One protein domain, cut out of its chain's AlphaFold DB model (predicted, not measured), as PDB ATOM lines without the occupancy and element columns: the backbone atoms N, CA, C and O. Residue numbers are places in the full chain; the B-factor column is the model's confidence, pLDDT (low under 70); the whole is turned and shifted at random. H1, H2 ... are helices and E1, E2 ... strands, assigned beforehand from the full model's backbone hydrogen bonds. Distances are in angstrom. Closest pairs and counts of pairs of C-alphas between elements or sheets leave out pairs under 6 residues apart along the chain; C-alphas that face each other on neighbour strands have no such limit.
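AT A GLANCE: This is residues 19 to 164 of the 532 residues of an uncharacterized protein of Planctomycetes bacterium K23_9 (UniProt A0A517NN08). Two antiparallel sheets make a small sandwich: a twisted sheet of four strands, E3 E2 E5 E6, with the two-stranded sheet E1 E4 covering part of one face. H2 packs over edge strand E3, on its side away from E4, while H1 only grazes the four-stranded sheet with its later part, and its residues 19 to 26 stick out. The printed part has 146 residues, under half of them in named elements, in the order H1 H2 E1 E2 E3 E4 E5 E6; the class is mixed, helices and strands. It is compact, with a radius of gyration of the C-alphas of 16.1 A, and spans 43 by 34 by 32 A.

IN THESE COORDINATES: Find C-alpha 19 at (-2.144, -1.115, 117.078); from there H1, residues 19 to 37, runs 26.9 A. Next comes H2, residues 48 to 58, 15.3 A long. E1, residues 65 to 73, is the longest strand by residues; it starts with C-alpha 65 at (7.294, -21.194, 102.664) and covers 26.3 A. Read on to E2, residues 84 to 89, E3, residues 113 to 118, and E4, residues 124 to 131, which is 20.0 A long and bends by 52 degrees at residue 128. E5 holds residues 143 to 148, and E6, residues 155 to 159, ends with C-alpha 159 at (-2.818, -31.778, 97.735).

HOW THE PARTS SIT: Begin at E2 and E3, a hairpin, where N 85 is 2.9 A from O 117. E2 and E5 are antiparallel at 160 degrees, with N 86 and O 146 at 2.8 A. E5 and E6 form a hairpin, with N 145 and O 157 at 2.9 A. In the other sheet look at N 68 and O 127, 2.8 A apart, between antiparallel E1 and E4. Across the sandwich, two sheets face to face, the closest C-alphas of E3 and E4 are those of Trp 118 and Phe 125, 5.9 A apart; E6 is apart from both E1 and E4. H2 lies over E3 at a height over the sheet of 7.4 A, and only just stands up from the sheet, rising 43 degrees; their closest C-alphas, Val 54 and Phe 114, are 6.0 A apart. H1 grazes the sheet with residues 29 to 37. In H1 and H2 every O i to N i+4 pair is within hydrogen-bond range.

THE WHOLE: The C-alphas farthest apart, those of Asp 76 and Asn 103, are 51.0 A apart. The printed part has no cut. The links E2 to E3 and E4 to E5 are long; in the first, residues 101 to 106 stand free. Mean pLDDT of the printed part is 81.6, with residues 91 to 110 and 137 to 140 under 70.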
ATOM      1  N   LEU A  19      -2.448   0.321 117.089       72.62
ATOM      2  CA  LEU A  19      -2.144  -1.115 117.078       72.62
ATOM      3  C   LEU A  19      -2.938  -1.879 118.143       72.62
ATOM      4  O   LEU A  19      -3.440  -2.967 117.870       72.62
ATOM      5  N   SER A  20      -3.100  -1.294 119.334       78.00
ATOM      6  CA  SER A  20      -3.876  -1.912 120.415       78.00
ATOM      7  C   SER A  20      -5.363  -2.059 120.064       78.00
ATOM      8  O   SER A  20      -5.957  -3.098 120.343       78.00
ATOM      9  N   LEU A  21      -5.941  -1.069 119.378       79.81
ATOM     10  CA  LEU A  21      -7.341  -1.073 118.950       79.81
ATOM     11  C   LEU A  21      -7.600  -2.097 117.836       79.81
ATOM     12  O   LEU A  21      -8.580  -2.834 117.889       79.81
ATOM     13  N   VAL A  22      -6.687  -2.200 116.862       79.50
ATOM     14  CA  VAL A  22      -6.763  -3.223 115.804       79.50
ATOM     15  C   VAL A  22      -6.641  -4.627 116.400       79.50
ATOM     16  O   VAL A  22      -7.412  -5.510 116.037       79.50
ATOM     17  N   ALA A  23      -5.721  -4.839 117.347       77.56
ATOM     18  CA  ALA A  23      -5.574  -6.128 118.022       77.56
ATOM     19  C   ALA A  23      -6.837  -6.521 118.811       77.56
ATOM     20  O   ALA A  23      -7.253  -7.678 118.757       77.56
ATOM     21  N   GLN A  24      -7.473  -5.561 119.493       80.75
ATOM     22  CA  GLN A  24      -8.741  -5.782 120.196       80.75
ATOM     23  C   GLN A  24      -9.878  -6.154 119.241       80.75
ATOM     24  O   GLN A  24     -10.607  -7.105 119.516       80.75
ATOM     25  N   GLU A  25     -10.012  -5.461 118.108       83.12
ATOM     26  CA  GLU A  25     -11.067  -5.771 117.137       83.12
ATOM     27  C   GLU A  25     -10.839  -7.133 116.463       83.12
ATOM     28  O   GLU A  25     -11.778  -7.907 116.297       83.12
ATOM     29  N   VAL A  26      -9.584  -7.488 116.158       80.19
ATOM     30  CA  VAL A  26      -9.232  -8.820 115.637       80.19
ATOM     31  C   VAL A  26      -9.555  -9.918 116.652       80.19
ATOM     32  O   VAL A  26     -10.116 -10.945 116.270       80.19
ATOM     33  N   ALA A  27      -9.238  -9.718 117.934       79.81
ATOM     34  CA  ALA A  27      -9.562 -10.676 118.991       79.81
ATOM     35  C   ALA A  27     -11.080 -10.830 119.169       79.81
ATOM     36  O   ALA A  27     -11.587 -11.947 119.261       79.81
ATOM     37  N   LYS A  28     -11.819  -9.717 119.135       83.38
ATOM     38  CA  LYS A  28     -13.282  -9.713 119.197       83.38
ATOM     39  C   LYS A  28     -13.901 -10.461 118.016       83.38
ATOM     40  O   LYS A  28     -14.776 -11.296 118.223       83.38
ATOM     41  N   GLN A  29     -13.422 -10.221 116.795       83.31
ATOM     42  CA  GLN A  29     -13.893 -10.935 115.608       83.31
ATOM     43  C   GLN A  29     -13.574 -12.435 115.682       83.31
ATOM     44  O   GLN A  29     -14.411 -13.255 115.314       83.31
ATOM     45  N   GLN A  30     -12.386 -12.810 116.172       82.62
ATOM     46  CA  GLN A  30     -12.020 -14.217 116.377       82.62
ATOM     47  C   GLN A  30     -12.954 -14.903 117.371       82.62
ATOM     48  O   GLN A  30     -13.428 -15.999 117.088       82.62
ATOM     49  N   HIS A  31     -13.272 -14.240 118.482       83.75
ATOM     50  CA  HIS A  31     -14.195 -14.770 119.479       83.75
ATOM     51  C   HIS A  31     -15.595 -15.011 118.896       83.75
ATOM     52  O   HIS A  31     -16.129 -16.108 119.024       83.75
ATOM     53  N   VAL A  32     -16.144 -14.037 118.160       83.75
ATOM     54  CA  VAL A  32     -17.443 -14.177 117.473       83.75
ATOM     55  C   VAL A  32     -17.428 -15.337 116.470       83.75
ATOM     56  O   VAL A  32     -18.383 -16.116 116.387       83.75
ATOM     57  N   ASN A  33     -16.341 -15.490 115.713       85.50
ATOM     58  CA  ASN A  33     -16.219 -16.588 114.760       85.50
ATOM     59  C   ASN A  33     -16.122 -17.957 115.466       85.50
ATOM     60  O   ASN A  33     -16.712 -18.929 114.995       85.50
ATOM     61  N   LEU A  34     -15.418 -18.044 116.603       86.06
ATOM     62  CA  LEU A  34     -15.338 -19.263 117.416       86.06
ATOM     63  C   LEU A  34     -16.705 -19.669 117.964       86.06
ATOM     64  O   LEU A  34     -17.102 -20.818 117.784       86.06
ATOM     65  N   GLU A  35     -17.447 -18.729 118.553       85.62
ATOM     66  CA  GLU A  35     -18.812 -18.978 119.027       85.62
ATOM     67  C   GLU A  35     -19.707 -19.503 117.899       85.62
ATOM     68  O   GLU A  35     -20.471 -20.448 118.094       85.62
ATOM     69  N   THR A  36     -19.566 -18.932 116.699       84.31
ATOM     70  CA  THR A  36     -20.312 -19.348 115.504       84.31
ATOM     71  C   THR A  36     -19.978 -20.787 115.104       84.31
ATOM     72  O   THR A  36     -20.875 -21.583 114.851       84.31
ATOM     73  N   ILE A  37     -18.703 -21.171 115.098       83.38
ATOM     74  CA  ILE A  37     -18.287 -22.546 114.772       83.38
ATOM     75  C   ILE A  37     -18.692 -23.543 115.858       83.38
ATOM     76  O   ILE A  37     -19.062 -24.675 115.549       83.38
ATOM     77  N   HIS A  38     -18.678 -23.136 117.126       85.62
ATOM     78  CA  HIS A  38     -19.084 -23.986 118.249       85.62
ATOM     79  C   HIS A  38     -20.587 -24.261 118.312       85.62
ATOM     80  O   HIS A  38     -21.004 -25.128 119.089       85.62
ATOM     81  N   GLN A  39     -21.391 -23.609 117.463       82.44
ATOM     82  CA  GLN A  39     -22.772 -24.029 117.206       82.44
ATOM     83  C   GLN A  39     -22.828 -25.475 116.696       82.44
ATOM     84  O   GLN A  39     -23.793 -26.186 116.974       82.44
ATOM     85  N   ASN A  40     -21.765 -25.948 116.037       79.00
ATOM     86  CA  ASN A  40     -21.576 -27.362 115.768       79.00
ATOM     87  C   ASN A  40     -20.846 -28.048 116.947       79.00
ATOM     88  O   ASN A  40     -19.648 -27.812 117.153       79.00
ATOM     89  N   PRO A  41     -21.508 -28.945 117.707       73.00
ATOM     90  CA  PRO A  41     -20.894 -29.627 118.849       73.00
ATOM     91  C   PRO A  41     -19.640 -30.431 118.483       73.00
ATOM     92  O   PRO A  41     -18.740 -30.557 119.314       73.00
ATOM     93  N   GLY A  42     -19.538 -30.904 117.237       73.38
ATOM     94  CA  GLY A  42     -18.386 -31.651 116.738       73.38
ATOM     95  C   GLY A  42     -17.078 -30.856 116.677       73.38
ATOM     96  O   GLY A  42     -16.005 -31.455 116.626       73.38
ATOM     97  N   TRP A  43     -17.141 -29.519 116.695       82.25
ATOM     98  CA  TRP A  43     -15.990 -28.632 116.466       82.25
ATOM     99  C   TRP A  43     -15.520 -27.888 117.720       82.25
ATOM    100  O   TRP A  43     -14.669 -27.003 117.646       82.25
ATOM    101  N   ARG A  44     -16.021 -28.279 118.897       82.00
ATOM    102  CA  ARG A  44     -15.677 -27.664 120.193       82.00
ATOM    103  C   ARG A  44     -14.205 -27.791 120.596       82.00
ATOM    104  O   ARG A  44     -13.784 -27.156 121.555       82.00
ATOM    105  N   PHE A  45     -13.420 -28.595 119.881       83.62
ATOM    106  CA  PHE A  45     -11.976 -28.703 120.096       83.62
ATOM    107  C   PHE A  45     -11.207 -27.438 119.687       83.62
ATOM    108  O   PHE A  45     -10.069 -27.257 120.111       83.62
ATOM    109  N   ILE A  46     -11.793 -26.581 118.846       87.75
ATOM    110  CA  ILE A  46     -11.134 -25.370 118.354       87.75
ATOM    111  C   ILE A  46     -11.223 -24.314 119.444       87.75
ATOM    112  O   ILE A  46     -12.242 -23.649 119.588       87.75
ATOM    113  N   THR A  47     -10.166 -24.176 120.228       89.75
ATOM    114  CA  THR A  47     -10.073 -23.196 121.313       89.75
ATOM    115  C   THR A  47      -9.080 -22.091 120.961       89.75
ATOM    116  O   THR A  47      -8.262 -22.239 120.047       89.75
ATOM    117  N   ASP A  48      -9.109 -20.989 121.713       88.62
ATOM    118  CA  ASP A  48      -8.059 -19.968 121.627       88.62
ATOM    119  C   ASP A  48      -6.675 -20.570 121.907       88.62
ATOM    120  O   ASP A  48      -5.714 -20.242 121.214       88.62
ATOM    121  N   GLU A  49      -6.583 -21.497 122.866       88.19
ATOM    122  CA  GLU A  49      -5.355 -22.234 123.185       88.19
ATOM    123  C   GLU A  49      -4.843 -23.018 121.970       88.19
ATOM    124  O   GLU A  49      -3.701 -22.830 121.568       88.19
ATOM    125  N   PHE A  50      -5.705 -23.792 121.299       88.75
ATOM    126  CA  PHE A  50      -5.334 -24.515 120.080       88.75
ATOM    127  C   PHE A  50      -4.818 -23.573 118.978       88.75
ATOM    128  O   PHE A  50      -3.802 -23.844 118.337       88.75
ATOM    129  N   ILE A  51      -5.494 -22.439 118.761       91.31
ATOM    130  CA  ILE A  51      -5.089 -21.451 117.752       91.31
ATOM    131  C   ILE A  51      -3.730 -20.832 118.102       91.31
ATOM    132  O   ILE A  51      -2.882 -20.670 117.217       91.31
ATOM    133  N   GLN A  52      -3.519 -20.470 119.368       88.62
ATOM    134  CA  GLN A  52      -2.257 -19.901 119.837       88.62
ATOM    135  C   GLN A  52      -1.119 -20.917 119.765       88.62
ATOM    136  O   GLN A  52      -0.028 -20.563 119.318       88.62
ATOM    137  N   ASP A  53      -1.378 -22.180 120.095       85.44
ATOM    138  CA  ASP A  53      -0.405 -23.263 119.987       85.44
ATOM    139  C   ASP A  53       0.046 -23.470 118.539       85.44
ATOM    140  O   ASP A  53       1.247 -23.534 118.261       85.44
ATOM    141  N   VAL A  54      -0.887 -23.503 117.577       89.00
ATOM    142  CA  VAL A  54      -0.525 -23.594 116.153       89.00
ATOM    143  C   VAL A  54       0.313 -22.386 115.722       89.00
ATOM    144  O   VAL A  54       1.339 -22.563 115.065       89.00
ATOM    145  N   ARG A  55      -0.083 -21.163 116.102       89.56
ATOM    146  CA  ARG A  55       0.640 -19.930 115.739       89.56
ATOM    147  C   ARG A  55       2.044 -19.874 116.340       89.56
ATOM    148  O   ARG A  55       2.988 -19.558 115.625       89.56
ATOM    149  N   SER A  56       2.187 -20.232 117.612       83.88
ATOM    150  CA  SER A  56       3.473 -20.286 118.317       83.88
ATOM    151  C   SER A  56       4.423 -21.299 117.674       83.88
ATOM    152  O   SER A  56       5.594 -21.008 117.425       83.88
ATOM    153  N   ARG A  57       3.909 -22.479 117.298       82.69
ATOM    154  CA  ARG A  57       4.704 -23.486 116.582       82.69
ATOM    155  C   ARG A  57       5.086 -23.048 115.176       82.69
ATOM    156  O   ARG A  57       6.155 -23.442 114.723       82.69
ATOM    157  N   ALA A  58       4.265 -22.244 114.494       83.81
ATOM    158  CA  ALA A  58       4.544 -21.792 113.130       83.81
ATOM    159  C   ALA A  58       5.905 -21.079 113.009       83.81
ATOM    160  O   ALA A  58       6.584 -21.228 111.997       83.81
ATOM    161  N   GLU A  59       6.344 -20.368 114.049       76.94
ATOM    162  CA  GLU A  59       7.654 -19.699 114.088       76.94
ATOM    163  C   GLU A  59       8.840 -20.679 114.136       76.94
ATOM    164  O   GLU A  59       9.947 -20.349 113.716       76.94
ATOM    165  N   GLN A  60       8.599 -21.901 114.612       76.06
ATOM    166  CA  GLN A  60       9.585 -22.981 114.730       76.06
ATOM    167  C   GLN A  60       9.620 -23.871 113.479       76.06
ATOM    168  O   GLN A  60      10.385 -24.833 113.402       76.06
ATOM    169  N   LEU A  61       8.761 -23.591 112.498       82.50
ATOM    170  CA  LEU A  61       8.700 -24.347 111.260       82.50
ATOM    171  C   LEU A  61       9.760 -23.835 110.279       82.50
ATOM    172  O   LEU A  61       9.869 -22.641 109.994       82.50
ATOM    173  N   HIS A  62      10.543 -24.766 109.737       77.94
ATOM    174  CA  HIS A  62      11.697 -24.468 108.882       77.94
ATOM    175  C   HIS A  62      11.608 -25.110 107.490       77.94
ATOM    176  O   HIS A  62      12.610 -25.191 106.780       77.94
ATOM    177  N   GLY A  63      10.427 -25.593 107.100       78.94
ATOM    178  CA  GLY A  63      10.163 -26.056 105.741       78.94
ATOM    179  C   GLY A  63      10.039 -24.908 104.728       78.94
ATOM    180  O   GLY A  63      10.131 -23.730 105.097       78.94
ATOM    181  N   PRO A  64       9.843 -25.232 103.436       80.56
ATOM    182  CA  PRO A  64       9.608 -24.227 102.405       80.56
ATOM    183  C   PRO A  64       8.393 -23.365 102.756       80.56
ATOM    184  O   PRO A  64       7.393 -23.845 103.281       80.56
ATOM    185  N   ARG A  65       8.451 -22.069 102.457       87.25
ATOM    186  CA  ARG A  65       7.294 -21.194 102.664       87.25
ATOM    187  C   ARG A  65       6.281 -21.414 101.552       87.25
ATOM    188  O   ARG A  65       6.658 -21.463 100.387       87.25
ATOM    189  N   THR A  66       5.005 -21.512 101.911       90.44
ATOM    190  CA  THR A  66       3.898 -21.655 100.957       90.44
ATOM    191  C   THR A  66       2.957 -20.458 101.017       90.44
ATOM    192  O   THR A  66       2.823 -19.802 102.048       90.44
ATOM    193  N   THR A  67       2.295 -20.150  99.904       95.06
ATOM    194  CA  THR A  67       1.207 -19.164  99.876       95.06
ATOM    195  C   THR A  67      -0.075 -19.859  99.456       95.06
ATOM    196  O   THR A  67      -0.135 -20.440  98.380       95.06
ATOM    197  N   VAL A  68      -1.109 -19.794 100.287       96.81
ATOM    198  CA  VAL A  68      -2.409 -20.408 100.007       96.81
ATOM    199  C   VAL A  68      -3.474 -19.331 100.107       96.81
ATOM    200  O   VAL A  68      -3.667 -18.724 101.159       96.81
ATOM    201  N   LEU A  69      -4.150 -19.075  98.999       97.69
ATOM    202  CA  LEU A  69      -5.244 -18.120  98.899       97.69
ATOM    203  C   LEU A  69      -6.489 -18.882  98.467       97.69
ATOM    204  O   LEU A  69      -6.398 -19.813  97.667       97.69
ATOM    205  N   GLY A  70      -7.658 -18.473  98.935       97.75
ATOM    206  CA  GLY A  70      -8.867 -19.053  98.387       97.75
ATOM    207  C   GLY A  70     -10.143 -18.348  98.771       97.75
ATOM    208  O   GLY A  70     -10.152 -17.462  99.622       97.75
ATOM    209  N   VAL A  71     -11.212 -18.756  98.096       98.50
ATOM    210  CA  VAL A  71     -12.582 -18.292  98.324       98.50
ATOM    211  C   VAL A  71     -13.423 -19.479  98.766       98.50
ATOM    212  O   VAL A  71     -13.333 -20.556  98.172       98.50
ATOM    213  N   VAL A  72     -14.226 -19.282  99.804       98.50
ATOM    214  CA  VAL A  72     -15.130 -20.279 100.370       98.50
ATOM    215  C   VAL A  72     -16.558 -19.782 100.243       98.50
ATOM    216  O   VAL A  72     -16.905 -18.698 100.714       98.50
ATOM    217  N   GLU A  73     -17.393 -20.605  99.628       98.44
ATOM    218  CA  GLU A  73     -18.791 -20.318  99.349       98.44
ATOM    219  C   GLU A  73     -19.680 -21.351 100.042       98.44
ATOM    220  O   GLU A  73     -19.353 -22.537 100.119       98.44
ATOM    221  N   ARG A  74     -20.816 -20.901 100.567       97.94
ATOM    222  CA  ARG A  74     -21.872 -21.737 101.148       97.94
ATOM    223  C   ARG A  74     -22.669 -22.422 100.034       97.94
ATOM    224  O   ARG A  74     -22.587 -21.972  98.894       97.94
ATOM    225  N   PRO A  75     -23.489 -23.452 100.324       97.31
ATOM    226  CA  PRO A  75     -24.238 -24.206  99.306       97.31
ATOM    227  C   PRO A  75     -25.096 -23.382  98.331       97.31
ATOM    228  O   PRO A  75     -25.422 -23.865  97.253       97.31
ATOM    229  N   ASP A  76     -25.491 -22.168  98.709       97.06
ATOM    230  CA  ASP A  76     -26.257 -21.214  97.899       97.06
ATOM    231  C   ASP A  76     -25.374 -20.221  97.114       97.06
ATOM    232  O   ASP A  76     -25.873 -19.216  96.614       97.06
ATOM    233  N   ALA A  77     -24.071 -20.502  97.014       97.25
ATOM    234  CA  ALA A  77     -23.023 -19.662  96.434       97.25
ATOM    235  C   ALA A  77     -22.790 -18.316  97.151       97.25
ATOM    236  O   ALA A  77     -22.045 -17.472  96.654       97.25
ATOM    237  N   SER A  78     -23.386 -18.096  98.328       97.81
ATOM    238  CA  SER A  78     -23.055 -16.928  99.148       97.81
ATOM    239  C   SER A  78     -21.676 -17.090  99.807       97.81
ATOM    240  O   SER A  78     -21.242 -18.217 100.058       97.81
ATOM    241  N   PRO A  79     -20.961 -15.998 100.127       98.00
ATOM    242  CA  PRO A  79     -19.697 -16.093 100.851       98.00
ATOM    243  C   PRO A  79     -19.837 -16.782 102.215       98.00
ATOM    244  O   PRO A  79     -20.687 -16.422 103.030       98.00
ATOM    245  N   ALA A  80     -18.958 -17.739 102.510       96.50
ATOM    246  CA  ALA A  80     -18.872 -18.369 103.825       96.50
ATOM    247  C   ALA A  80     -18.002 -17.523 104.768       96.50
ATOM    248  O   ALA A  80     -16.876 -17.904 105.088       96.50
ATOM    249  N   ALA A  81     -18.493 -16.349 105.170       95.69
ATOM    250  CA  ALA A  81     -17.787 -15.450 106.081       95.69
ATOM    251  C   ALA A  81     -17.582 -16.074 107.473       95.69
ATOM    252  O   ALA A  81     -18.498 -16.695 108.013       95.69
ATOM    253  N   GLY A  82     -16.392 -15.899 108.056       94.69
ATOM    254  CA  GLY A  82     -16.058 -16.445 109.376       94.69
ATOM    255  C   GLY A  82     -15.846 -17.964 109.409       94.69
ATOM    256  O   GLY A  82     -15.793 -18.542 110.491       94.69
ATOM    257  N   ALA A  83     -15.700 -18.621 108.257       96.12
ATOM    258  CA  ALA A  83     -15.275 -20.016 108.188       96.12
ATOM    259  C   ALA A  83     -13.831 -20.161 108.694       96.12
ATOM    260  O   ALA A  83     -12.961 -19.351 108.362       96.12
ATOM    261  N   PHE A  84     -13.564 -21.207 109.470       97.50
ATOM    262  CA  PHE A  84     -12.230 -21.547 109.949       97.50
ATOM    263  C   PHE A  84     -11.520 -22.416 108.930       97.50
ATOM    264  O   PHE A  84     -12.069 -23.405 108.443       97.50
ATOM    265  N   VAL A  85     -10.285 -22.043 108.620       97.81
ATOM    266  CA  VAL A  85      -9.457 -22.718 107.627       97.81
ATOM    267  C   VAL A  85      -8.186 -23.196 108.303       97.81
ATOM    268  O   VAL A  85      -7.504 -22.425 108.978       97.81
ATOM    269  N   MET A  86      -7.850 -24.465 108.101       97.06
ATOM    270  CA  MET A  86      -6.637 -25.087 108.617       97.06
ATOM    271  C   MET A  86      -5.798 -25.621 107.465       97.06
ATOM    272  O   MET A  86      -6.328 -26.231 106.535       97.06
ATOM    273  N   LEU A  87      -4.483 -25.442 107.563       95.56
ATOM    274  CA  LEU A  87      -3.511 -26.158 106.746       95.56
ATOM    275  C   LEU A  87      -2.871 -27.239 107.610       95.56
ATOM    276  O   LEU A  87      -2.346 -26.944 108.691       95.56
ATOM    277  N   ARG A  88      -2.910 -28.489 107.146       92.06
ATOM    278  CA  ARG A  88      -2.354 -29.620 107.895       92.06
ATOM    279  C   ARG A  88      -1.632 -30.622 107.014       92.06
ATOM    280  O   ARG A  88      -1.962 -30.778 105.844       92.06
ATOM    281  N   VAL A  89      -0.672 -31.337 107.584       87.25
ATOM    282  CA  VAL A  89      -0.123 -32.553 106.978       87.25
ATOM    283  C   VAL A  89      -1.053 -33.719 107.319       87.25
ATOM    284  O   VAL A  89      -1.602 -33.791 108.418       87.25
ATOM    285  N   ARG A  90      -1.279 -34.633 106.374       79.88
ATOM    286  CA  ARG A  90      -2.246 -35.722 106.558       79.88
ATOM    287  C   ARG A  90      -1.805 -36.698 107.660       79.88
ATOM    288  O   ARG A  90      -0.711 -37.264 107.601       79.88
ATOM    289  N   SER A  91      -2.678 -36.965 108.637       63.53
ATOM    290  CA  SER A  91      -2.340 -37.810 109.803       63.53
ATOM    291  C   SER A  91      -2.379 -39.318 109.548       63.53
ATOM    292  O   SER A  91      -1.848 -40.088 110.344       63.53
ATOM    293  N   ASN A  92      -2.969 -39.773 108.437       54.81
ATOM    294  CA  ASN A  92      -3.158 -41.204 108.159       54.81
ATOM    295  C   ASN A  92      -1.877 -41.954 107.768       54.81
ATOM    296  O   ASN A  92      -1.909 -43.156 107.489       54.81
ATOM    297  N   SER A  93      -0.747 -41.257 107.714       49.06
ATOM    298  CA  SER A  93       0.522 -41.909 107.506       49.06
ATOM    299  C   SER A  93       0.849 -42.697 108.782       49.06
ATOM    300  O   SER A  93       0.879 -42.163 109.890       49.06
ATOM    301  N   SER A  94       1.162 -43.984 108.653       41.03
ATOM    302  CA  SER A  94       1.780 -44.796 109.720       41.03
ATOM    303  C   SER A  94       3.119 -44.219 110.238       41.03
ATOM    304  O   SER A  94       3.792 -44.821 111.078       41.03
ATOM    305  N   PHE A  95       3.508 -43.045 109.731       43.47
ATOM    306  CA  PHE A  95       4.603 -42.194 110.162       43.47
ATOM    307  C   PHE A  95       4.184 -41.193 111.255       43.47
ATOM    308  O   PHE A  95       5.007 -40.906 112.115       43.47
ATOM    309  N   VAL A  96       2.922 -40.737 111.304       45.44
ATOM    310  CA  VAL A  96       2.379 -39.980 112.456       45.44
ATOM    311  C   VAL A  96       2.031 -40.935 113.615       45.44
ATOM    312  O   VAL A  96       2.078 -40.571 114.788       45.44
ATOM    313  N   SER A  97       1.793 -42.218 113.322       38.09
ATOM    314  CA  SER A  97       1.384 -43.232 114.307       38.09
ATOM    315  C   SER A  97       2.483 -43.742 115.263       38.09
ATOM    316  O   SER A  97       2.277 -44.763 115.922       38.09
ATOM    317  N   ARG A  98       3.666 -43.116 115.338       44.62
ATOM    318  CA  ARG A  98       4.689 -43.446 116.361       44.62
ATOM    319  C   ARG A  98       4.922 -42.343 117.385       44.62
ATOM    320  O   ARG A  98       5.639 -42.565 118.361       44.62
ATOM    321  N   PHE A  99       4.250 -41.209 117.230       41.97
ATOM    322  CA  PHE A  99       4.226 -40.192 118.262       41.97
ATOM    323  C   PHE A  99       3.402 -40.690 119.451       41.97
ATOM    324  O   PHE A  99       2.293 -41.185 119.281       41.97
ATOM    325  N   ARG A 100       3.949 -40.492 120.658       44.00
ATOM    326  CA  ARG A 100       3.361 -40.774 121.987       44.00
ATOM    327  C   ARG A 100       3.647 -42.145 122.598       44.00
ATOM    328  O   ARG A 100       2.731 -42.903 122.884       44.00
ATOM    329  N   LEU A 101       4.910 -42.379 122.960       34.66
ATOM    330  CA  LEU A 101       5.287 -42.814 124.320       34.66
ATOM    331  C   LEU A 101       6.818 -42.775 124.474       34.66
ATOM    332  O   LEU A 101       7.478 -43.801 124.609       34.66
ATOM    333  N   VAL A 102       7.411 -41.579 124.511       37.41
ATOM    334  CA  VAL A 102       8.774 -41.428 125.044       37.41
ATOM    335  C   VAL A 102       8.655 -41.091 126.536       37.41
ATOM    336  O   VAL A 102       8.685 -39.941 126.959       37.41
ATOM    337  N   ASN A 103       8.519 -42.140 127.360       37.66
ATOM    338  CA  ASN A 103       8.540 -42.127 128.839       37.66
ATOM    339  C   ASN A 103       7.322 -41.563 129.594       37.66
ATOM    340  O   ASN A 103       7.488 -40.984 130.671       37.66
ATOM    341  N   GLY A 104       6.105 -41.694 129.069       37.78
ATOM    342  CA  GLY A 104       4.907 -41.278 129.811       37.78
ATOM    343  C   GLY A 104       4.833 -39.776 130.119       37.78
ATOM    344  O   GLY A 104       4.024 -39.378 130.949       37.78
ATOM    345  N   VAL A 105       5.661 -38.949 129.483       36.06
ATOM    346  CA  VAL A 105       5.489 -37.497 129.428       36.06
ATOM    347  C   VAL A 105       5.048 -37.209 128.001       36.06
ATOM    348  O   VAL A 105       5.785 -37.485 127.056       36.06
ATOM    349  N   THR A 106       3.809 -36.762 127.839       36.75
ATOM    350  CA  THR A 106       3.258 -36.243 126.586       36.75
ATOM    351  C   THR A 106       4.009 -34.958 126.273       36.75
ATOM    352  O   THR A 106       3.600 -33.901 126.732       36.75
ATOM    353  N   THR A 107       5.155 -35.031 125.590       40.88
ATOM    354  CA  THR A 107       5.880 -33.790 125.307       40.88
ATOM    355  C   THR A 107       5.264 -33.007 124.166       40.88
ATOM    356  O   THR A 107       5.162 -31.817 124.361       40.88
ATOM    357  N   HIS A 108       4.712 -33.587 123.093       44.44
ATOM    358  CA  HIS A 108       3.859 -32.830 122.157       44.44
ATOM    359  C   HIS A 108       2.818 -33.755 121.504       44.44
ATOM    360  O   HIS A 108       3.112 -34.910 121.177       44.44
ATOM    361  N   ALA A 109       1.575 -33.287 121.353       47.81
ATOM    362  CA  ALA A 109       0.622 -33.907 120.438       47.81
ATOM    363  C   ALA A 109       1.228 -33.924 119.017       47.81
ATOM    364  O   ALA A 109       2.028 -33.034 118.712       47.81
ATOM    365  N   PRO A 110       0.919 -34.933 118.174       52.94
ATOM    366  CA  PRO A 110       1.346 -34.912 116.771       52.94
ATOM    367  C   PRO A 110       0.978 -33.549 116.198       52.94
ATOM    368  O   PRO A 110      -0.177 -33.202 116.297       52.94
ATOM    369  N   SER A 111       1.937 -32.746 115.736       73.88
ATOM    370  CA  SER A 111       1.666 -31.359 115.332       73.88
ATOM    371  C   SER A 111       1.306 -31.320 113.848       73.88
ATOM    372  O   SER A 111       2.124 -30.923 113.019       73.88
ATOM    373  N   ASP A 112       0.157 -31.893 113.493       82.88
ATOM    374  CA  ASP A 112      -0.234 -32.051 112.099       82.88
ATOM    375  C   ASP A 112      -0.837 -30.774 111.506       82.88
ATOM    376  O   ASP A 112      -0.718 -30.577 110.296       82.88
ATOM    377  N   VAL A 113      -1.381 -29.869 112.327       90.75
ATOM    378  CA  VAL A 113      -1.874 -28.553 111.895       90.75
ATOM    379  C   VAL A 113      -0.764 -27.510 112.021       90.75
ATOM    380  O   VAL A 113      -0.260 -27.234 113.112       90.75
ATOM    381  N   PHE A 114      -0.399 -26.892 110.897       91.56
ATOM    382  CA  PHE A 114       0.725 -25.952 110.824       91.56
ATOM    383  C   PHE A 114       0.318 -24.508 110.524       91.56
ATOM    384  O   PHE A 114       1.140 -23.601 110.644       91.56
ATOM    385  N   ALA A 115      -0.937 -24.280 110.136       95.19
ATOM    386  CA  ALA A 115      -1.489 -22.941 109.997       95.19
ATOM    387  C   ALA A 115      -2.999 -22.944 110.218       95.19
ATOM    388  O   ALA A 115      -3.688 -23.888 109.830       95.19
ATOM    389  N   VAL A 116      -3.509 -21.861 110.799       96.81
ATOM    390  CA  VAL A 116      -4.942 -21.631 111.002       96.81
ATOM    391  C   VAL A 116      -5.308 -20.193 110.660       96.81
ATOM    392  O   VAL A 116      -4.521 -19.267 110.873       96.81
ATOM    393  N   GLY A 117      -6.503 -20.001 110.122       96.12
ATOM    394  CA  GLY A 117      -6.995 -18.712 109.665       96.12
ATOM    395  C   GLY A 117      -8.510 -18.695 109.548       96.12
ATOM    396  O   GLY A 117      -9.188 -19.677 109.846       96.12
ATOM    397  N   TRP A 118      -9.031 -17.555 109.112       96.88
ATOM    398  CA  TRP A 118     -10.459 -17.315 108.969       96.88
ATOM    399  C   TRP A 118     -10.736 -16.691 107.609       96.88
ATOM    400  O   TRP A 118      -9.890 -15.966 107.079       96.88
ATOM    401  N   THR A 119     -11.915 -16.951 107.059       97.25
ATOM    402  CA  THR A 119     -12.403 -16.200 105.906       97.25
ATOM    403  C   THR A 119     -12.928 -14.826 106.331       97.25
ATOM    404  O   THR A 119     -13.507 -14.660 107.408       97.25
ATOM    405  N   ASP A 120     -12.729 -13.829 105.473       95.19
ATOM    406  CA  ASP A 120     -13.316 -12.498 105.620       95.19
ATOM    407  C   ASP A 120     -14.801 -12.461 105.197       95.19
ATOM    408  O   ASP A 120     -15.413 -13.482 104.880       95.19
ATOM    409  N   HIS A 121     -15.403 -11.268 105.183       95.50
ATOM    410  CA  HIS A 121     -16.801 -11.052 104.789       95.50
ATOM    411  C   HIS A 121     -17.115 -11.459 103.336       95.50
ATOM    412  O   HIS A 121     -18.274 -11.702 103.010       95.50
ATOM    413  N   ALA A 122     -16.100 -11.541 102.473       97.06
ATOM    414  CA  ALA A 122     -16.210 -12.005 101.094       97.06
ATOM    415  C   ALA A 122     -15.880 -13.504 100.957       97.06
ATOM    416  O   ALA A 122     -15.783 -14.013  99.842       97.06
ATOM    417  N   GLY A 123     -15.733 -14.229 102.074       97.44
ATOM    418  CA  GLY A 123     -15.410 -15.655 102.074       97.44
ATOM    419  C   GLY A 123     -13.953 -15.931 101.699       97.44
ATOM    420  O   GLY A 123     -13.608 -17.072 101.403       97.44
ATOM    421  N   VAL A 124     -13.085 -14.915 101.690       98.00
ATOM    422  CA  VAL A 124     -11.693 -15.049 101.255       98.00
ATOM    423  C   VAL A 124     -10.802 -15.369 102.447       98.00
ATOM    424  O   VAL A 124     -10.838 -14.668 103.455       98.00
ATOM    425  N   PHE A 125      -9.947 -16.383 102.326       98.06
ATOM    426  CA  PHE A 125      -8.866 -16.652 103.277       98.06
ATOM    427  C   PHE A 125      -7.500 -16.483 102.611       98.06
ATOM    428  O   PHE A 125      -7.344 -16.657 101.396       98.06
ATOM    429  N   LYS A 126      -6.489 -16.131 103.415       97.50
ATOM    430  CA  LYS A 126      -5.127 -15.888 102.934       97.50
ATOM    431  C   LYS A 126      -4.089 -16.378 103.941       97.50
ATOM    432  O   LYS A 126      -4.037 -15.890 105.064       97.50
ATOM    433  N   PHE A 127      -3.216 -17.272 103.494       96.69
ATOM    434  CA  PHE A 127      -1.981 -17.671 104.162       96.69
ATOM    435  C   PHE A 127      -0.817 -17.215 103.287       96.69
ATOM    436  O   PHE A 127      -0.584 -17.786 102.225       96.69
ATOM    437  N   GLN A 128      -0.111 -16.155 103.676       95.50
ATOM    438  CA  GLN A 128       0.999 -15.611 102.889       95.50
ATOM    439  C   GLN A 128       2.330 -16.052 103.476       95.50
ATOM    440  O   GLN A 128       2.583 -15.810 104.653       95.50
ATOM    441  N   GLN A 129       3.194 -16.644 102.645       93.12
ATOM    442  CA  GLN A 129       4.547 -17.043 103.054       93.12
ATOM    443  C   GLN A 129       4.556 -17.889 104.339       93.12
ATOM    444  O   GLN A 129       5.462 -17.773 105.169       93.12
ATOM    445  N   GLN A 130       3.528 -18.725 104.490       93.62
ATOM    446  CA  GLN A 130       3.312 -19.577 105.640       93.62
ATOM    447  C   GLN A 130       4.457 -20.588 105.722       93.62
ATOM    448  O   GLN A 130       4.633 -21.369 104.779       93.62
ATOM    449  N   PRO A 131       5.245 -20.595 106.808       88.56
ATOM    450  CA  PRO A 131       6.247 -21.627 106.999       88.56
ATOM    451  C   PRO A 131       5.553 -22.983 107.144       88.56
ATOM    452  O   PRO A 131       4.526 -23.109 107.819       88.56
ATOM    453  N   THR A 132       6.096 -23.994 106.474       85.88
ATOM    454  CA  THR A 132       5.591 -25.364 106.552       85.88
ATOM    455  C   THR A 132       6.452 -26.199 107.488       85.88
ATOM    456  O   THR A 132       7.628 -25.874 107.686       85.88
ATOM    457  N   PRO A 133       5.937 -27.323 108.014       82.19
ATOM    458  CA  PRO A 133       6.774 -28.306 108.680       82.19
ATOM    459  C   PRO A 133       7.976 -28.666 107.817       82.19
ATOM    460  O   PRO A 133       7.878 -28.714 106.586       82.19
ATOM    461  N   TRP A 134       9.116 -28.896 108.469       75.69
ATOM    462  CA  TRP A 134      10.239 -29.493 107.771       75.69
ATOM    463  C   TRP A 134       9.819 -30.890 107.328       75.69
ATOM    464  O   TRP A 134       9.305 -31.694 108.111       75.69
ATOM    465  N   ILE A 135      10.018 -31.154 106.048       72.12
ATOM    466  CA  ILE A 135       9.772 -32.450 105.451       72.12
ATOM    467  C   ILE A 135      11.112 -32.903 104.928       72.12
ATOM    468  O   ILE A 135      11.791 -32.147 104.228       72.12
ATOM    469  N   GLU A 136      11.488 -34.136 105.263       70.44
ATOM    470  CA  GLU A 136      12.653 -34.740 104.646       70.44
ATOM    471  C   GLU A 136      12.458 -34.666 103.132       70.44
ATOM    472  O   GLU A 136      11.489 -35.238 102.623       70.44
ATOM    473  N   PRO A 137      13.322 -33.962 102.383       65.44
ATOM    474  CA  PRO A 137      13.025 -33.779 100.976       65.44
ATOM    475  C   PRO A 137      13.032 -35.144 100.295       65.44
ATOM    476  O   PRO A 137      13.657 -36.079 100.805       65.44
ATOM    477  N   LEU A 138      12.317 -35.276  99.179       61.34
ATOM    478  CA  LEU A 138      12.007 -36.573  98.567       61.34
ATOM    479  C   LEU A 138      11.075 -37.459  99.400       61.34
ATOM    480  O   LEU A 138      10.763 -38.544  98.965       61.34
ATOM    481  N   ARG A 139      10.566 -37.059 100.562       67.50
ATOM    482  CA  ARG A 139       9.378 -37.708 101.132       67.50
ATOM    483  C   ARG A 139       8.192 -36.783 100.928       67.50
ATOM    484  O   ARG A 139       7.842 -36.078 101.868       67.50
ATOM    485  N   PRO A 140       7.601 -36.713  99.720       67.19
ATOM    486  CA  PRO A 140       6.428 -35.878  99.522       67.19
ATOM    487  C   PRO A 140       5.362 -36.279 100.534       67.19
ATOM    488  O   PRO A 140       4.996 -37.451 100.642       67.19
ATOM    489  N   LEU A 141       4.881 -35.301 101.287       72.69
ATOM    490  CA  LEU A 141       3.743 -35.507 102.160       72.69
ATOM    491  C   LEU A 141       2.528 -34.876 101.528       72.69
ATOM    492  O   LEU A 141       2.555 -33.725 101.086       72.69
ATOM    493  N   ASP A 142       1.469 -35.669 101.511       83.06
ATOM    494  CA  ASP A 142       0.142 -35.150 101.290       83.06
ATOM    495  C   ASP A 142      -0.179 -34.158 102.406       83.06
ATOM    496  O   ASP A 142       0.028 -34.427 103.596       83.06
ATOM    497  N   TRP A 143      -0.719 -33.021 102.010       89.94
ATOM    498  CA  TRP A 143      -1.240 -32.030 102.932       89.94
ATOM    499  C   TRP A 143      -2.658 -31.663 102.519       89.94
ATOM    500  O   TRP A 143      -3.128 -32.001 101.429       89.94
ATOM    501  N   GLU A 144      -3.372 -31.037 103.438       93.62
ATOM    502  CA  GLU A 144      -4.801 -30.818 103.340       93.62
ATOM    503  C   GLU A 144      -5.122 -29.368 103.699       93.62
ATOM    504  O   GLU A 144      -4.541 -28.797 104.628       93.62
ATOM    505  N   ILE A 145      -6.080 -28.797 102.971       96.50
ATOM    506  CA  ILE A 145      -6.842 -27.632 103.415       96.50
ATOM    507  C   ILE A 145      -8.141 -28.173 104.006       96.50
ATOM    508  O   ILE A 145      -8.895 -28.848 103.303       96.50
ATOM    509  N   VAL A 146      -8.388 -27.886 105.282       96.19
ATOM    510  CA  VAL A 146      -9.618 -28.264 105.990       96.19
ATOM    511  C   VAL A 146     -10.410 -27.000 106.295       96.19
ATOM    512  O   VAL A 146      -9.854 -26.045 106.837       96.19
ATOM    513  N   ILE A 147     -11.699 -26.997 105.963       97.06
ATOM    514  CA  ILE A 147     -12.591 -25.851 106.152       97.06
ATOM    515  C   ILE A 147     -13.782 -26.261 107.007       97.06
ATOM    516  O   ILE A 147     -14.446 -27.261 106.730       97.06
ATOM    517  N   LEU A 148     -14.062 -25.447 108.022       95.62
ATOM    518  CA  LEU A 148     -15.196 -25.589 108.926       95.62
ATOM    519  C   LEU A 148     -16.002 -24.296 108.902       95.62
ATOM    520  O   LEU A 148     -15.465 -23.218 109.143       95.62
ATOM    521  N   ALA A 149     -17.291 -24.395 108.608       94.44
ATOM    522  CA  ALA A 149     -18.187 -23.249 108.572       94.44
ATOM    523  C   ALA A 149     -19.537 -23.641 109.153       94.44
ATOM    524  O   ALA A 149     -20.027 -24.741 108.897       94.44
ATOM    525  N   ASP A 150     -20.153 -22.737 109.905       90.50
ATOM    526  CA  ASP A 150     -21.462 -22.980 110.499       90.50
ATOM    527  C   ASP A 150     -22.505 -23.455 109.459       90.50
ATOM    528  O   ASP A 150     -22.503 -23.046 108.291       90.50
ATOM    529  N   GLY A 151     -23.366 -24.387 109.872       90.88
ATOM    530  CA  GLY A 151     -24.400 -25.010 109.039       90.88
ATOM    531  C   GLY A 151     -23.900 -25.814 107.826       90.88
ATOM    532  O   GLY A 151     -24.717 -26.357 107.078       90.88
ATOM    533  N   CYS A 152     -22.589 -25.915 107.609       94.94
ATOM    534  CA  CYS A 152     -21.995 -26.591 106.459       94.94
ATOM    535  C   CYS A 152     -21.314 -27.900 106.870       94.94
ATOM    536  O   CYS A 152     -20.950 -28.105 108.028       94.94
ATOM    537  N   ALA A 153     -21.154 -28.807 105.913       94.69
ATOM    538  CA  ALA A 153     -20.288 -29.960 106.093       94.69
ATOM    539  C   ALA A 153     -18.821 -29.517 106.147       94.69
ATOM    540  O   ALA A 153     -18.441 -28.542 105.495       94.69
ATOM    541  N   VAL A 154     -17.997 -30.262 106.886       95.06
ATOM    542  CA  VAL A 154     -16.541 -30.149 106.774       95.06
ATOM    543  C   VAL A 154     -16.112 -30.441 105.341       95.06
ATOM    544  O   VAL A 154     -16.532 -31.433 104.748       95.06
ATOM    545  N   GLU A 155     -15.261 -29.575 104.804       95.62
ATOM    546  CA  GLU A 155     -14.683 -29.726 103.473       95.62
ATOM    547  C   GLU A 155     -13.176 -29.937 103.605       95.62
ATOM    548  O   GLU A 155     -12.494 -29.213 104.336       95.62
ATOM    549  N   VAL A 156     -12.657 -30.937 102.893       94.38
ATOM    550  CA  VAL A 156     -11.237 -31.292 102.917       94.38
ATOM    551  C   VAL A 156     -10.734 -31.429 101.495       94.38
ATOM    552  O   VAL A 156     -11.196 -32.279 100.736       94.38
ATOM    553  N   ARG A 157      -9.732 -30.625 101.139       94.00
ATOM    554  CA  ARG A 157      -9.034 -30.761  99.861       94.00
ATOM    555  C   ARG A 157      -7.608 -31.204 100.083       94.00
ATOM    556  O   ARG A 157      -6.825 -30.527 100.743       94.00
ATOM    557  N   LYS A 158      -7.291 -32.344  99.483       90.56
ATOM    558  CA  LYS A 158      -5.975 -32.963  99.514       90.56
ATOM    559  C   LYS A 158      -5.103 -32.433  98.379       90.56
ATOM    560  O   LYS A 158      -5.540 -32.390  97.230       90.56
ATOM    561  N   PHE A 159      -3.846 -32.153  98.693       87.69
ATOM    562  CA  PHE A 159      -2.818 -31.778  97.735       87.69
ATOM    563  C   PHE A 159      -1.683 -32.801  97.760       87.69
ATOM    564  O   PHE A 159      -1.189 -33.135  98.844       87.69
ATOM    565  N   PRO A 160      -1.257 -33.304  96.589       78.06
ATOM    566  CA  PRO A 160      -0.055 -34.110  96.508       78.06
ATOM    567  C   PRO A 160       1.149 -33.187  96.697       78.06
ATOM    568  O   PRO A 160       1.310 -32.226  95.948       78.06
ATOM    569  N   VAL A 161       2.005 -33.516  97.664       78.75
ATOM    570  CA  VAL A 161       3.271 -32.821  97.952       78.75
ATOM    571  C   VAL A 161       3.105 -31.403  98.519       78.75
ATOM    572  O   VAL A 161       2.467 -30.522  97.943       78.75
ATOM    573  N   LEU A 162       3.761 -31.147  99.649       79.75
ATOM    574  CA  LEU A 162       3.949 -29.799 100.181       79.75
ATOM    575  C   LEU A 162       5.225 -29.185  99.581       79.75
ATOM    576  O   LEU A 162       6.310 -29.297 100.145       79.75
ATOM    577  N   ASP A 163       5.084 -28.591  98.396       75.75
ATOM    578  CA  ASP A 163       6.183 -28.109  97.542       75.75
ATOM    579  C   ASP A 163       6.490 -26.607  97.684       75.75
ATOM    580  O   ASP A 163       7.339 -26.074  96.973       75.75
ATOM    581  N   GLY A 164       5.796 -25.902  98.582       80.19
ATOM    582  CA  GLY A 164       5.932 -24.451  98.755       80.19
ATOM    583  C   GLY A 164       5.316 -23.612  97.628       80.19
ATOM    584  O   GLY A 164       5.299 -22.385  97.720       80.19
TER     585      GLY A 164